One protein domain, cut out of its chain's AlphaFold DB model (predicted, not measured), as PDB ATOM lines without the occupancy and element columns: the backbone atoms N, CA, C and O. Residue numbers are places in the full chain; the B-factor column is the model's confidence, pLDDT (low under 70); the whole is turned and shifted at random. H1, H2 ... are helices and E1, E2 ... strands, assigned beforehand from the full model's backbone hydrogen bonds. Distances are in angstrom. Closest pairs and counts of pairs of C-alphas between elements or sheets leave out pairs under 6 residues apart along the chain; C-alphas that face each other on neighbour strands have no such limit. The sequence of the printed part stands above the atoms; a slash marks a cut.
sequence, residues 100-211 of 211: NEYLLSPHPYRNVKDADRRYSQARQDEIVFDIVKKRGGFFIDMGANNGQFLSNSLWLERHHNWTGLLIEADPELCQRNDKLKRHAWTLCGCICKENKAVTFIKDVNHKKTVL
ATOM      1  N   ASN A 100       9.846  30.700   0.031       59.78
ATOM      2  CA  ASN A 100       9.924  32.122   0.372       59.78
ATOM      3  C   ASN A 100       8.552  32.783   0.612       59.78
ATOM      4  O   ASN A 100       8.496  33.788   1.306       59.78
ATOM      5  N   GLU A 101       7.455  32.248   0.066       65.81
ATOM      6  CA  GLU A 101       6.089  32.702   0.387       65.81
ATOM      7  C   GLU A 101       5.607  32.159   1.744       65.81
ATOM      8  O   GLU A 101       4.683  32.717   2.329       65.81
ATOM      9  N   TYR A 102       6.239  31.098   2.259       72.50
ATOM     10  CA  TYR A 102       5.859  30.428   3.510       72.50
ATOM     11  C   TYR A 102       6.859  30.635   4.657       72.50
ATOM     12  O   TYR A 102       6.546  30.334   5.809       72.50
ATOM     13  N   LEU A 103       8.050  31.154   4.354       81.06
ATOM     14  CA  LEU A 103       9.080  31.498   5.321       81.06
ATOM     15  C   LEU A 103       8.913  32.938   5.789       81.06
ATOM     16  O   LEU A 103       9.120  33.895   5.043       81.06
ATOM     17  N   LEU A 104       8.629  33.087   7.075       86.06
ATOM     18  CA  LEU A 104       8.715  34.361   7.763       86.06
ATOM     19  C   LEU A 104      10.175  34.637   8.117       86.06
ATOM     20  O   LEU A 104      10.883  33.777   8.653       86.06
ATOM     21  N   SER A 105      10.618  35.854   7.802       87.38
ATOM     22  CA  SER A 105      11.982  36.296   8.085       87.38
ATOM     23  C   SER A 105      12.230  36.421   9.596       87.38
ATOM     24  O   SER A 105      11.310  36.795  10.330       87.38
ATOM     25  N   PRO A 106      13.464  36.169  10.069       91.31
ATOM     26  CA  PRO A 106      13.836  36.374  11.461       91.31
ATOM     27  C   PRO A 106      13.638  37.829  11.874       91.31
ATOM     28  O   PRO A 106      13.946  38.751  11.113       91.31
ATOM     29  N   HIS A 107      13.218  38.048  13.118       93.06
ATOM     30  CA  HIS A 107      13.289  39.387  13.699       93.06
ATOM     31  C   HIS A 107      14.746  39.780  13.931       93.06
ATOM     32  O   HIS A 107      15.583  38.899  14.130       93.06
ATOM     33  N   PRO A 108      15.086  41.080  13.945       92.81
ATOM     34  CA  PRO A 108      16.418  41.521  14.340       92.81
ATOM     35  C   PRO A 108      16.803  40.948  15.703       92.81
ATOM     36  O   PRO A 108      15.968  40.897  16.609       92.81
ATOM     37  N   TYR A 109      18.063  40.542  15.851       90.38
ATOM     38  CA  TYR A 109      18.567  40.027  17.119       90.38
ATOM     39  C   TYR A 109      18.378  41.057  18.241       90.38
ATOM     40  O   TYR A 109      18.608  42.256  18.056       90.38
ATOM     41  N   ARG A 110      17.963  40.583  19.419       89.12
ATOM     42  CA  ARG A 110      17.758  41.407  20.613       89.12
ATOM     43  C   ARG A 110      18.373  40.727  21.824       89.12
ATOM     44  O   ARG A 110      18.064  39.576  22.111       89.12
ATOM     45  N   ASN A 111      19.160  41.487  22.580       88.81
ATOM     46  CA  ASN A 111      19.575  41.075  23.915       88.81
ATOM     47  C   ASN A 111      18.361  41.121  24.848       88.81
ATOM     48  O   ASN A 111      17.739  42.173  25.014       88.81
ATOM     49  N   VAL A 112      18.027  39.988  25.458       91.94
ATOM     50  CA  VAL A 112      16.920  39.869  26.414       91.94
ATOM     51  C   VAL A 112      17.459  39.559  27.807       91.94
ATOM     52  O   VAL A 112      18.485  38.898  27.954       91.94
ATOM     53  N   LYS A 113      16.781  40.052  28.850       92.94
ATOM     54  CA  LYS A 113      17.233  39.884  30.245       92.94
ATOM     55  C   LYS A 113      17.218  38.423  30.698       92.94
ATOM     56  O   LYS A 113      18.030  38.028  31.522       92.94
ATOM     57  N   ASP A 114      16.299  37.635  30.159       94.00
ATOM     58  CA  ASP A 114      16.087  36.223  30.465       94.00
ATOM     59  C   ASP A 114      16.772  35.300  29.444       94.00
ATOM     60  O   ASP A 114      16.272  34.215  29.158       94.00
ATOM     61  N   ALA A 115      17.906  35.719  28.868       94.44
ATOM     62  CA  ALA A 115      18.579  34.963  27.812       94.44
ATOM     63  C   ALA A 115      18.985  33.543  28.241       94.44
ATOM     64  O   ALA A 115      18.913  32.631  27.427       94.44
ATOM     65  N   ASP A 116      19.360  33.349  29.509       95.81
ATOM     66  CA  ASP A 116      19.746  32.045  30.070       95.81
ATOM     67  C   ASP A 116      18.544  31.201  30.551       95.81
ATOM     68  O   ASP A 116      18.696  30.119  31.113       95.81
ATOM     69  N   ARG A 117      17.308  31.674  30.342       96.44
ATOM     70  CA  ARG A 117      16.120  30.918  30.737       96.44
ATOM     71  C   ARG A 117      15.886  29.739  29.794       96.44
ATOM     72  O   ARG A 117      15.855  29.898  28.574       96.44
ATOM     73  N   ARG A 118      15.644  28.573  30.390       95.19
ATOM     74  CA  ARG A 118      15.382  27.308  29.694       95.19
ATOM     75  C   ARG A 118      13.908  26.953  29.739       95.19
ATOM     76  O   ARG A 118      13.200  27.308  30.687       95.19
ATOM     77  N   TYR A 119      13.462  26.267  28.695       95.44
ATOM     78  CA  TYR A 119      12.059  25.896  28.522       95.44
ATOM     79  C   TYR A 119      11.858  24.447  28.089       95.44
ATOM     80  O   TYR A 119      10.713  24.006  28.098       95.44
ATOM     81  N   SER A 120      12.919  23.719  27.725       94.00
ATOM     82  CA  SER A 120      12.816  22.323  27.299       94.00
ATOM     83  C   SER A 120      12.169  21.448  28.382       94.00
ATOM     84  O   SER A 120      12.302  21.698  29.581       94.00
ATOM     85  N   GLN A 121      11.448  20.405  27.967       90.69
ATOM     86  CA  GLN A 121      10.776  19.504  28.916       90.69
ATOM     87  C   GLN A 121      11.755  18.609  29.665       90.69
ATOM     88  O   GLN A 121      11.530  18.278  30.826       90.69
ATOM     89  N   ALA A 122      12.811  18.181  28.974       92.06
ATOM     90  CA  ALA A 122      13.714  17.140  29.444       92.06
ATOM     91  C   ALA A 122      15.188  17.555  29.332       92.06
ATOM     92  O   ALA A 122      16.048  16.702  29.127       92.06
ATOM     93  N   ARG A 123      15.488  18.859  29.453       93.44
ATOM     94  CA  ARG A 123      16.858  19.413  29.366       93.44
ATOM     95  C   ARG A 123      17.541  19.132  28.022       93.44
ATOM     96  O   ARG A 123      18.762  19.019  27.938       93.44
ATOM     97  N   GLN A 124      16.755  18.987  26.956       93.38
ATOM     98  CA  GLN A 124      17.264  18.649  25.622       93.38
ATOM     99  C   GLN A 124      18.162  19.755  25.057       93.38
ATOM    100  O   GLN A 124      19.162  19.466  24.407       93.38
ATOM    101  N   ASP A 125      17.825  21.011  25.343       91.88
ATOM    102  CA  ASP A 125      18.622  22.190  25.009       91.88
ATOM    103  C   ASP A 125      20.025  22.137  25.641       91.88
ATOM    104  O   ASP A 125      21.022  22.363  24.954       91.88
ATOM    105  N   GLU A 126      20.116  21.751  26.916       93.94
ATOM    106  CA  GLU A 126      21.385  21.564  27.634       93.94
ATOM    107  C   GLU A 126      22.213  20.424  27.046       93.94
ATOM    108  O   GLU A 126      23.379  20.621  26.722       93.94
ATOM    109  N   ILE A 127      21.602  19.252  26.848       93.69
ATOM    110  CA  ILE A 127      22.295  18.071  26.317       93.69
ATOM    111  C   ILE A 127      22.873  18.361  24.929       93.69
ATOM    112  O   ILE A 127      24.022  18.017  24.649       93.69
ATOM    113  N   VAL A 128      22.104  19.029  24.061       88.50
ATOM    114  CA  VAL A 128      22.586  19.443  22.735       88.50
ATOM    115  C   VAL A 128      23.799  20.361  22.871       88.50
ATOM    116  O   VAL A 128      24.802  20.155  22.183       88.50
ATOM    117  N   PHE A 129      23.746  21.349  23.763       91.00
ATOM    118  CA  PHE A 129      24.881  22.242  23.962       91.00
ATOM    119  C   PHE A 129      26.096  21.527  24.563       91.00
ATOM    120  O   PHE A 129      27.212  21.769  24.111       91.00
ATOM    121  N   ASP A 130      25.910  20.616  25.511       92.56
ATOM    122  CA  ASP A 130      27.002  19.874  26.149       92.56
ATOM    123  C   ASP A 130      27.717  18.926  25.179       92.56
ATOM    124  O   ASP A 130      28.923  18.703  25.311       92.56
ATOM    125  N   ILE A 131      27.000  18.403  24.181       91.12
ATOM    126  CA  ILE A 131      27.576  17.580  23.111       91.12
ATOM    127  C   ILE A 131      28.328  18.453  22.104       91.12
ATOM    128  O   ILE A 131      29.473  18.161  21.761       91.12
ATOM    129  N   VAL A 132      27.693  19.519  21.606       91.56
ATOM    130  CA  VAL A 132      28.230  20.302  20.478       91.56
ATOM    131  C   VAL A 132      29.241  21.361  20.943       91.56
ATOM    132  O   VAL A 132      30.152  21.716  20.196       91.56
ATOM    133  N   LYS A 133      29.084  21.886  22.164       91.25
ATOM    134  CA  LYS A 133      29.905  22.925  22.817       91.25
ATOM    135  C   LYS A 133      30.207  24.126  21.917       91.25
ATOM    136  O   LYS A 133      31.310  24.674  21.921       91.25
ATOM    137  N   LYS A 134      29.216  24.543  21.128       88.81
ATOM    138  CA  LYS A 134      29.361  25.561  20.080       88.81
ATOM    139  C   LYS A 134      28.464  26.764  20.328       88.81
ATOM    140  O   LYS A 134      27.278  26.614  20.602       88.81
ATOM    141  N   ARG A 135      29.007  27.967  20.126       93.12
ATOM    142  CA  ARG A 135      28.229  29.204  19.932       93.12
ATOM    143  C   ARG A 135      28.066  29.491  18.440       93.12
ATOM    144  O   ARG A 135      28.914  29.084  17.647       93.12
ATOM    145  N   GLY A 136      27.001  30.189  18.054       90.44
ATOM    146  CA  GLY A 136      26.774  30.521  16.642       90.44
ATOM    147  C   GLY A 136      26.468  29.296  15.776       90.44
ATOM    148  O   GLY A 136      27.067  29.117  14.716       90.44
ATOM    149  N   GLY A 137      25.608  28.396  16.258       88.50
ATOM    150  CA  GLY A 137      25.107  27.266  15.472       88.50
ATOM    151  C   GLY A 137      23.831  27.593  14.692       88.50
ATOM    152  O   GLY A 137      23.333  28.721  14.717       88.50
ATOM    153  N   PHE A 138      23.304  26.577  14.009       93.31
ATOM    154  CA  PHE A 138      22.008  26.626  13.337       93.31
ATOM    155  C   PHE A 138      21.146  25.458  13.821       93.31
ATOM    156  O   PHE A 138      21.597  24.314  13.759       93.31
ATOM    157  N   PHE A 139      19.936  25.730  14.309       92.56
ATOM    158  CA  PHE A 139      18.985  24.699  14.738       92.56
ATOM    159  C   PHE A 139      17.781  24.602  13.797       92.56
ATOM    160  O   PHE A 139      17.423  25.555  13.105       92.56
ATOM    161  N   ILE A 140      17.108  23.453  13.839       91.56
ATOM    162  CA  ILE A 140      15.756  23.279  13.306       91.56
ATOM    163  C   ILE A 140      14.892  22.780  14.465       91.56
ATOM    164  O   ILE A 140      15.183  21.727  15.028       91.56
ATOM    165  N   ASP A 141      13.871  23.550  14.841       93.19
ATOM    166  CA  ASP A 141      12.936  23.212  15.921       93.19
ATOM    167  C   ASP A 141      11.591  22.818  15.302       93.19
ATOM    168  O   ASP A 141      10.840  23.665  14.805       93.19
ATOM    169  N   MET A 142      11.333  21.512  15.253       89.94
ATOM    170  CA  MET A 142      10.124  20.932  14.672       89.94
ATOM    171  C   MET A 142       9.037  20.826  15.740       89.94
ATOM    172  O   MET A 142       9.246  20.184  16.766       89.94
ATOM    173  N   GLY A 143       7.868  21.413  15.482       90.50
ATOM    174  CA  GLY A 143       6.838  21.576  16.506       90.50
ATOM    175  C   GLY A 143       7.189  22.717  17.459       90.50
ATOM    176  O   GLY A 143       7.135  22.558  18.677       90.50
ATOM    177  N   ALA A 144       7.582  23.864  16.896       92.88
ATOM    178  CA  ALA A 144       8.031  25.035  17.651       92.88
ATOM    179  C   ALA A 144       6.950  25.637  18.574       92.88
ATOM    180  O   ALA A 144       7.259  26.497  19.407       92.88
ATOM    181  N   ASN A 145       5.695  25.193  18.455       92.25
ATOM    182  CA  ASN A 145       4.561  25.606  19.266       92.25
ATOM    183  C   ASN A 145       4.365  27.129  19.183       92.25
ATOM    184  O   ASN A 145       4.287  27.673  18.087       92.25
ATOM    185  N   ASN A 146       4.267  27.819  20.320       93.12
ATOM    186  CA  ASN A 146       4.211  29.277  20.414       93.12
ATOM    187  C   ASN A 146       5.602  29.933  20.518       93.12
ATOM    188  O   ASN A 146       5.693  31.119  20.846       93.12
ATOM    189  N   GLY A 147       6.669  29.154  20.311       94.12
ATOM    190  CA  GLY A 147       8.047  29.615  20.196       94.12
ATOM    191  C   GLY A 147       8.792  29.661  21.525       94.12
ATOM    192  O   GLY A 147       9.996  29.919  21.524       94.12
ATOM    193  N   GLN A 148       8.106  29.404  22.645       95.25
ATOM    194  CA  GLN A 148       8.685  29.377  23.991       95.25
ATOM    195  C   GLN A 148       8.269  28.146  24.784       95.25
ATOM    196  O   GLN A 148       9.115  27.530  25.423       95.25
ATOM    197  N   PHE A 149       6.979  27.808  24.797       94.12
ATOM    198  CA  PHE A 149       6.478  26.676  25.565       94.12
ATOM    199  C   PHE A 149       7.169  25.400  25.090       94.12
ATOM    200  O   PHE A 149       7.023  25.022  23.932       94.12
ATOM    201  N   LEU A 150       7.926  24.767  25.992       93.88
ATOM    202  CA  LEU A 150       8.663  23.532  25.727       93.88
ATOM    203  C   LEU A 150       9.766  23.652  24.663       93.88
ATOM    204  O   LEU A 150      10.181  22.645  24.096       93.88
ATOM    205  N   SER A 151      10.252  24.866  24.378       95.88
ATOM    206  CA  SER A 151      11.217  25.062  23.294       95.88
ATOM    207  C   SER A 151      12.590  24.482  23.632       95.88
ATOM    208  O   SER A 151      13.202  24.840  24.641       95.88
ATOM    209  N   ASN A 152      13.104  23.666  22.713       95.31
ATOM    210  CA  ASN A 152      14.451  23.093  22.769       95.31
ATOM    211  C   ASN A 152      15.514  24.014  22.147       95.31
ATOM    212  O   ASN A 152      16.706  23.720  22.197       95.31
ATOM    213  N   SER A 153      15.092  25.120  21.530       96.62
ATOM    214  CA  SER A 153      15.963  25.996  20.741       96.62
ATOM    215  C   SER A 153      16.090  27.414  21.292       96.62
ATOM    216  O   SER A 153      17.058  28.102  20.975       96.62
ATOM    217  N   LEU A 154      15.141  27.875  22.115       96.88
ATOM    218  CA  LEU A 154      15.093  29.271  22.563       96.88
ATOM    219  C   LEU A 154      16.316  29.670  23.403       96.88
ATOM    220  O   LEU A 154      16.842  30.770  23.235       96.88
ATOM    221  N   TRP A 155      16.790  28.771  24.267       97.25
ATOM    222  CA  TRP A 155      18.003  28.990  25.057       97.25
ATOM    223  C   TRP A 155      19.263  29.006  24.178       97.25
ATOM    224  O   TRP A 155      20.101  29.898  24.313       97.25
ATOM    225  N   LEU A 156      19.361  28.099  23.197       96.81
ATOM    226  CA  LEU A 156      20.457  28.084  22.218       96.81
ATOM    227  C   LEU A 156      20.512  29.392  21.410       96.81
ATOM    228  O   LEU A 156      21.588  29.958  21.203       96.81
ATOM    229  N   GLU A 157      19.352  29.900  20.990       97.06
ATOM    230  CA  GLU A 157      19.228  31.170  20.269       97.06
ATOM    231  C   GLU A 157      19.700  32.352  21.124       97.06
ATOM    232  O   GLU A 157      20.608  33.090  20.737       97.06
ATOM    233  N   ARG A 158      19.098  32.520  22.307       95.88
ATOM    234  CA  ARG A 158      19.285  33.713  23.142       95.88
ATOM    235  C   ARG A 158      20.617  33.727  23.887       95.88
ATOM    236  O   ARG A 158      21.226  34.788  23.995       95.88
ATOM    237  N   HIS A 159      21.062  32.584  24.410       96.38
ATOM    238  CA  HIS A 159      22.253  32.495  25.260       96.38
ATOM    239  C   HIS A 159      23.528  32.136  24.481       96.38
ATOM    240  O   HIS A 159      24.639  32.575  24.814       96.38
ATOM    241  N   HIS A 160      23.384  31.344  23.414       95.50
ATOM    242  CA  HIS A 160      24.513  30.824  22.641       95.50
ATOM    243  C   HIS A 160      24.626  31.410  21.231       95.50
ATOM    244  O   HIS A 160      25.507  30.991  20.473       95.50
ATOM    245  N   ASN A 161      23.809  32.415  20.900       95.06
ATOM    246  CA  ASN A 161      23.794  33.115  19.611       95.06
ATOM    247  C   ASN A 161      23.548  32.181  18.422       95.06
ATOM    248  O   ASN A 161      24.085  32.401  17.337       95.06
ATOM    249  N   TRP A 162      22.795  31.099  18.626       94.88
ATOM    250  CA  TRP A 162      22.380  30.264  17.508       94.88
ATOM    251  C   TRP A 162      21.314  30.990  16.690       94.88
ATOM    252  O   TRP A 162      20.518  31.766  17.210       94.88
ATOM    253  N   THR A 163      21.299  30.708  15.397       93.88
ATOM    254  CA  THR A 163      20.178  31.043  14.512       93.88
ATOM    255  C   THR A 163      19.418  29.760  14.201       93.88
ATOM    256  O   THR A 163      19.845  28.671  14.594       93.88
ATOM    257  N   GLY A 164      18.287  29.838  13.513       91.62
ATOM    258  CA  GLY A 164      17.595  28.608  13.160       91.62
ATOM    259  C   GLY A 164      16.308  28.795  12.395       91.62
ATOM    260  O   GLY A 164      15.974  29.899  11.958       91.62
ATOM    261  N   LEU A 165      15.606  27.678  12.252       91.88
ATOM    262  CA  LEU A 165      14.299  27.562  11.628       91.88
ATOM    263  C   LEU A 165      13.309  26.938  12.619       91.88
ATOM    264  O   LEU A 165      13.536  25.847  13.137       91.88
ATOM    265  N   LEU A 166      12.205  27.636  12.851       94.38
ATOM    266  CA  LEU A 166      11.047  27.180  13.609       94.38
ATOM    267  C   LEU A 166      10.021  26.619  12.633       94.38
ATOM    268  O   LEU A 166       9.671  27.296  11.667       94.38
ATOM    269  N   ILE A 167       9.529  25.411  12.879       92.00
ATOM    270  CA  ILE A 167       8.509  24.780  12.040       92.00
ATOM    271  C   ILE A 167       7.312  24.452  12.920       92.00
ATOM    272  O   ILE A 167       7.449  23.728  13.905       92.00
ATOM    273  N   GLU A 168       6.146  24.992  12.577       92.19
ATOM    274  CA  GLU A 168       4.907  24.747  13.313       92.19
ATOM    275  C   GLU A 168       3.738  24.545  12.352       92.19
ATOM    276  O   GLU A 168       3.470  25.387  11.495       92.19
ATOM    277  N   ALA A 169       3.037  23.427  12.519       90.19
ATOM    278  CA  ALA A 169       1.927  23.045  11.666       90.19
ATOM    279  C   ALA A 169       0.608  23.696  12.101       90.19
ATOM    280  O   ALA A 169      -0.180  24.064  11.237       90.19
ATOM    281  N   ASP A 170       0.350  23.873  13.404       90.00
ATOM    282  CA  ASP A 170      -0.865  24.537  13.891       90.00
ATOM    283  C   ASP A 170      -0.811  26.037  13.526       90.00
ATOM    284  O   ASP A 170       0.023  26.773  14.068       90.00
ATOM    285  N   PRO A 171      -1.723  26.547  12.671       87.38
ATOM    286  CA  PRO A 171      -1.732  27.954  12.273       87.38
ATOM    287  C   PRO A 171      -1.824  28.928  13.447       87.38
ATOM    288  O   PRO A 171      -1.265  30.021  13.392       87.38
ATOM    289  N   GLU A 172      -2.542  28.564  14.511       89.19
ATOM    290  CA  GLU A 172      -2.734  29.428  15.675       89.19
ATOM    291  C   GLU A 172      -1.480  29.495  16.537       89.19
ATOM    292  O   GLU A 172      -1.154  30.560  17.064       89.19
ATOM    293  N   LEU A 173      -0.783  28.369  16.699       91.06
ATOM    294  CA  LEU A 173       0.493  28.340  17.409       91.06
ATOM    295  C   LEU A 173       1.566  29.051  16.586       91.06
ATOM    296  O   LEU A 173       2.251  29.925  17.120       91.06
ATOM    297  N   CYS A 174       1.600  28.814  15.272       89.75
ATOM    298  CA  CYS A 174       2.532  29.496  14.387       89.75
ATOM    299  C   CYS A 174       2.328  31.020  14.394       89.75
ATOM    300  O   CYS A 174       3.289  31.772  14.525       89.75
ATOM    301  N   GLN A 175       1.081  31.503  14.367       87.00
ATOM    302  CA  GLN A 175       0.795  32.937  14.525       87.00
ATOM    303  C   GLN A 175       1.258  33.489  15.883       87.00
ATOM    304  O   GLN A 175       1.643  34.654  15.986       87.00
ATOM    305  N   ARG A 176       1.239  32.672  16.943       89.38
ATOM    306  CA  ARG A 176       1.724  33.079  18.269       89.38
ATOM    307  C   ARG A 176       3.251  33.151  18.346       89.38
ATOM    308  O   ARG A 176       3.719  33.936  19.170       89.38
ATOM    309  N   ASN A 177       4.002  32.445  17.491       84.25
ATOM    310  CA  ASN A 177       5.474  32.532  17.440       84.25
ATOM    311  C   ASN A 177       5.969  33.969  17.269       84.25
ATOM    312  O   ASN A 177       6.938  34.386  17.906       84.25
ATOM    313  N   ASP A 178       5.262  34.759  16.459       84.81
ATOM    314  CA  ASP A 178       5.639  36.141  16.177       84.81
ATOM    315  C   ASP A 178       5.610  37.039  17.431       84.81
ATOM    316  O   ASP A 178       6.311  38.050  17.489       84.81
ATOM    317  N   LYS A 179       4.885  36.654  18.493       89.19
ATOM    318  CA  LYS A 179       4.822  37.429  19.747       89.19
ATOM    319  C   LYS A 179       6.171  37.527  20.458       89.19
ATOM    320  O   LYS A 179       6.446  38.544  21.087       89.19
ATOM    321  N   LEU A 180       7.008  36.494  20.356       91.06
ATOM    322  CA  LEU A 180       8.317  36.453  21.015       91.06
ATOM    323  C   LEU A 180       9.414  37.155  20.223       91.06
ATOM    324  O   LEU A 180      10.501  37.358  20.765       91.06
ATOM    325  N   LYS A 181       9.133  37.511  18.962       93.12
ATOM    326  CA  LYS A 181      10.064  38.206  18.068       93.12
ATOM    327  C   LYS A 181      11.437  37.524  18.018       93.12
ATOM    328  O   LYS A 181      12.467  38.173  18.180       93.12
ATOM    329  N   ARG A 182      11.430  36.197  17.837       94.81
ATOM    330  CA  ARG A 182      12.642  35.367  17.792       94.81
ATOM    331  C   ARG A 182      13.530  35.719  16.597       94.81
ATOM    332  O   ARG A 182      13.035  36.039  15.513       94.81
ATOM    333  N   HIS A 183      14.839  35.601  16.791       94.88
ATOM    334  CA  HIS A 183      15.857  35.725  15.748       94.88
ATOM    335  C   HIS A 183      16.040  34.387  15.008       94.88
ATOM    336  O   HIS A 183      17.140  33.847  14.890       94.88
ATOM    337  N   ALA A 184      14.930  33.837  14.520       93.12
ATOM    338  CA  ALA A 184      14.884  32.590  13.773       93.12
ATOM    339  C   ALA A 184      13.854  32.691  12.645       93.12
ATOM    340  O   ALA A 184      12.836  33.375  12.772       93.12
ATOM    341  N   TRP A 185      14.122  32.002  11.540       93.00
ATOM    342  CA  TRP A 185      13.158  31.843  10.457       93.00
ATOM    343  C   TRP A 185      11.954  31.065  10.974       93.00
ATOM    344  O   TRP A 185      12.104  30.226  11.860       93.00
ATOM    345  N   THR A 186      10.766  31.310  10.430       92.12
ATOM    346  CA  THR A 186       9.573  30.533  10.797       92.12
ATOM    347  C   THR A 186       8.877  30.007   9.552       92.12
ATOM    348  O   THR A 186       8.614  30.766   8.627       92.12
ATOM    349  N   LEU A 187       8.561  28.717   9.549       89.81
ATOM    350  CA  LEU A 187       7.743  28.043   8.552       89.81
ATOM    351  C   LEU A 187       6.437  27.596   9.215       89.81
ATOM    352  O   LEU A 187       6.452  26.745  10.106       89.81
ATOM    353  N   CYS A 188       5.312  28.155   8.769       88.12
ATOM    354  CA  CYS A 188       3.987  27.700   9.189       88.12
ATOM    355  C   CYS A 188       3.510  26.575   8.262       88.12
ATOM    356  O   CYS A 188       2.905  26.845   7.224       88.12
ATOM    357  N   GLY A 189       3.817  25.328   8.609       87.19
ATOM    358  CA  GLY A 189       3.486  24.163   7.797       87.19
ATOM    359  C   GLY A 189       3.992  22.848   8.382       87.19
ATOM    360  O   GLY A 189       4.735  22.813   9.366       87.19
ATOM    361  N   CYS A 190       3.569  21.757   7.757       83.00
ATOM    362  CA  CYS A 190       3.986  20.402   8.079       83.00
ATOM    363  C   CYS A 190       5.291  20.035   7.359       83.00
ATOM    364  O   CYS A 190       5.600  20.530   6.277       83.00
ATOM    365  N   ILE A 191       6.040  19.089   7.928       80.88
ATOM    366  CA  ILE A 191       7.134  18.429   7.207       80.88
ATOM    367  C   ILE A 191       6.568  17.186   6.541       80.88
ATOM    368  O   ILE A 191       6.092  16.266   7.205       80.88
ATOM    369  N   CYS A 192       6.618  17.167   5.219       76.25
ATOM    370  CA  CYS A 192       6.045  16.110   4.406       76.25
ATOM    371  C   CYS A 192       6.899  15.875   3.156       76.25
ATOM    372  O   CYS A 192       7.669  16.731   2.721       76.25
ATOM    373  N   LYS A 193       6.749  14.689   2.559       66.38
ATOM    374  CA  LYS A 193       7.443  14.323   1.315       66.38
ATOM    375  C   LYS A 193       6.947  15.129   0.108       66.38
ATOM    376  O   LYS A 193       7.652  15.263  -0.887       66.38
ATOM    377  N   GLU A 194       5.722  15.640   0.177       67.06
ATOM    378  CA  GLU A 194       5.041  16.282  -0.941       67.06
ATOM    379  C   GLU A 194       4.460  17.625  -0.519       67.06
ATOM    380  O   GLU A 194       3.663  17.684   0.405       67.06
ATOM    381  N   ASN A 195       4.782  18.689  -1.253       68.00
ATOM    382  CA  ASN A 195       4.218  20.018  -1.019       68.00
ATOM    383  C   ASN A 195       2.732  20.060  -1.436       68.00
ATOM    384  O   ASN A 195       2.423  20.219  -2.626       68.00
ATOM    385  N   LYS A 196       1.827  19.867  -0.471       71.06
ATOM    386  CA  LYS A 196       0.373  19.804  -0.665       71.06
ATOM    387  C   LYS A 196      -0.349  20.418   0.528       71.06
ATOM    388  O   LYS A 196      -0.099  20.025   1.657       71.06
ATOM    389  N   ALA A 197      -1.339  21.267   0.256       76.69
ATOM    390  CA  ALA A 197      -2.256  21.727   1.290       76.69
ATOM    391  C   ALA A 197      -3.075  20.553   1.854       76.69
ATOM    392  O   ALA A 197      -3.727  19.819   1.108       76.69
ATOM    393  N   VAL A 198      -3.060  20.400   3.173       79.81
ATOM    394  CA  VAL A 198      -3.825  19.410   3.936       79.81
ATOM    395  C   VAL A 198      -4.674  20.101   5.004       79.81
ATOM    396  O   VAL A 198      -4.556  21.295   5.254       79.81
ATOM    397  N   THR A 199      -5.595  19.375   5.632       79.69
ATOM    398  CA  THR A 199      -6.375  19.920   6.754       79.69
ATOM    399  C   THR A 199      -5.705  19.540   8.068       79.69
ATOM    400  O   THR A 199      -5.568  18.358   8.367       79.69
ATOM    401  N   PHE A 200      -5.323  20.536   8.861       79.88
ATOM    402  CA  PHE A 200      -4.920  20.375  10.249       79.88
ATOM    403  C   PHE A 200      -6.146  20.097  11.112       79.88
ATOM    404  O   PHE A 200      -7.128  20.852  11.105       79.88
ATOM    405  N   ILE A 201      -6.082  18.995  11.850       80.31
ATOM    406  CA  ILE A 201      -7.140  18.536  12.743       80.31
ATOM    407  C   ILE A 201      -6.627  18.741  14.164       80.31
ATOM    408  O   ILE A 201      -5.711  18.047  14.595       80.31
ATOM    409  N   LYS A 202      -7.200  19.719  14.871       66.12
ATOM    410  CA  LYS A 202      -6.836  20.031  16.262       66.12
ATOM    411  C   LYS A 202      -7.634  19.189  17.252       66.12
ATOM    412  O   LYS A 202      -7.104  18.744  18.260       66.12
ATOM    413  N   ASP A 203      -8.905  18.986  16.921       62.22
ATOM    414  CA  ASP A 203      -9.838  18.070  17.566       62.22
ATOM    415  C   ASP A 203     -10.999  17.805  16.585       62.22
ATOM    416  O   ASP A 203     -11.128  18.525  15.587       62.22
ATOM    417  N   VAL A 204     -11.860  16.811  16.833       56.47
ATOM    418  CA  VAL A 204     -12.864  16.303  15.856       56.47
ATOM    419  C   VAL A 204     -13.770  17.406  15.262       56.47
ATOM    420  O   VAL A 204     -14.228  17.293  14.122       56.47
ATOM    421  N   ASN A 205     -13.952  18.517  15.990       50.25
ATOM    422  CA  ASN A 205     -14.829  19.640  15.634       50.25
ATOM    423  C   ASN A 205     -14.109  20.926  15.162       50.25
ATOM    424  O   ASN A 205     -14.784  21.889  14.809       50.25
ATOM    425  N   HIS A 206     -12.768  20.971  15.123       53.22
ATOM    426  CA  HIS A 206     -12.006  22.171  14.731       53.22
ATOM    427  C   HIS A 206     -10.964  21.848  13.649       53.22
ATOM    428  O   HIS A 206      -9.899  21.290  13.928       53.22
ATOM    429  N   LYS A 207     -11.282  22.227  12.403       52.72
ATOM    430  CA  LYS A 207     -10.472  21.978  11.200       52.72
ATOM    431  C   LYS A 207      -9.957  23.293  10.608       52.72
ATOM    432  O   LYS A 207     -10.736  24.232  10.451       52.72
ATOM    433  N   LYS A 208      -8.674  23.356  10.238       60.75
ATOM    434  CA  LYS A 208      -8.069  24.478   9.489       60.75
ATOM    435  C   LYS A 208      -7.136  23.951   8.404       60.75
ATOM    436  O   LYS A 208      -6.477  22.947   8.616       60.75
ATOM    437  N   THR A 209      -7.062  24.602   7.250       54.84
ATOM    438  CA  THR A 209      -6.135  24.203   6.177       54.84
ATOM    439  C   THR A 209      -4.703  24.635   6.505       54.84
ATOM    440  O   THR A 209      -4.492  25.765   6.943       54.84
ATOM    441  N   VAL A 210      -3.738  23.741   6.289       62.69
ATOM    442  CA  VAL A 210      -2.287  23.934   6.452       62.69
ATOM    443  C   VAL A 210      -1.549  23.396   5.235       62.69
ATOM    444  O   VAL A 210      -2.120  22.642   4.452       62.69
ATOM    445  N   LEU A 211      -0.296  23.799   5.059       53.56
ATOM    446  CA  LEU A 211       0.567  23.358   3.962       53.56
ATOM    447  C   LEU A 211       1.504  22.232   4.388       53.56
ATOM    448  O   LEU A 211       1.831  22.171   5.596       53.56
TER     449      LEU A 211
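AT A GLANCE: This is residues 100 to 211 of the 211 residues of an uncharacterized protein of Crassostrea gigas (UniProt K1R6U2). A small parallel sheet, E1 E2 E3, has H3 over one face and is grazed by H2, with H1 packed on H2; the hairpin of E4 and E5 makes the end of the longest axis opposite H1. The long opening stretch, residues 100 to 123, runs round the outside from E3 to H1. There are 112 printed residues, under half of them in named elements, in the order H1 E1 H2 E2 H3 E3 E4 E5: mixed, helices and strands. The whole is compact, with a radius of gyration of the C-alphas of 14.6 A and spans of 41 by 29 by 28 A.

HOW THE PARTS SIT: Residues 103 to 104 pair antiparallel with residues 186 to 187 of E3, residues 185 to 188. H1, residues 124 to 132, only just touches H2, residues 154 to 160, with 3 pairs of C-alphas within 8 A, the closest Asp 125 and Leu 156 at 6.8 A. E1, residues 138 to 142, is parallel to its neighbour E2, residues 163 to 168; N 139 and O 163 are 3.0 A apart. H2 only grazes the sheet. E2 and E3 are parallel neighbours, with N 166 and O 185 at 2.8 A. H3, residues 171 to 180, is on the sheet at a height of 8.9 A, giving two layers, helix on one face; its closest C-alpha pair with E3 is Cys 174 and Cys 188, 5.7 A. E1, H2, E2 and E2, H3, E3 are strand-helix-strand units, parallel neighbour strands with a helix between, their crossovers right-handed. E4, residues 198 to 203, and E5, residues 206 to 210, form an antiparallel hairpin, with N 200 and O 208 at 2.7 A. Each O i to N i+4 pair is within hydrogen-bond range in H1 and H2, and 3 of 6 in H3.

IN THESE COORDINATES: H1 begins at C-alpha 124 (17.264, 18.649, 25.622), and E5 ends at C-alpha 210 (-2.287, 23.934, 6.452). E2 is 16.6 A long, H3 15.8 A and E4 15.0 A.

THE WHOLE: The C-alphas of Lys 133 and Asn 205, the two farthest apart, are 45.4 A apart. The printed part has no cut, and the link E1 to H2 is long. The pLDDT is under 70 at residues 100 to 101, 193 to 195 and 202 to 211.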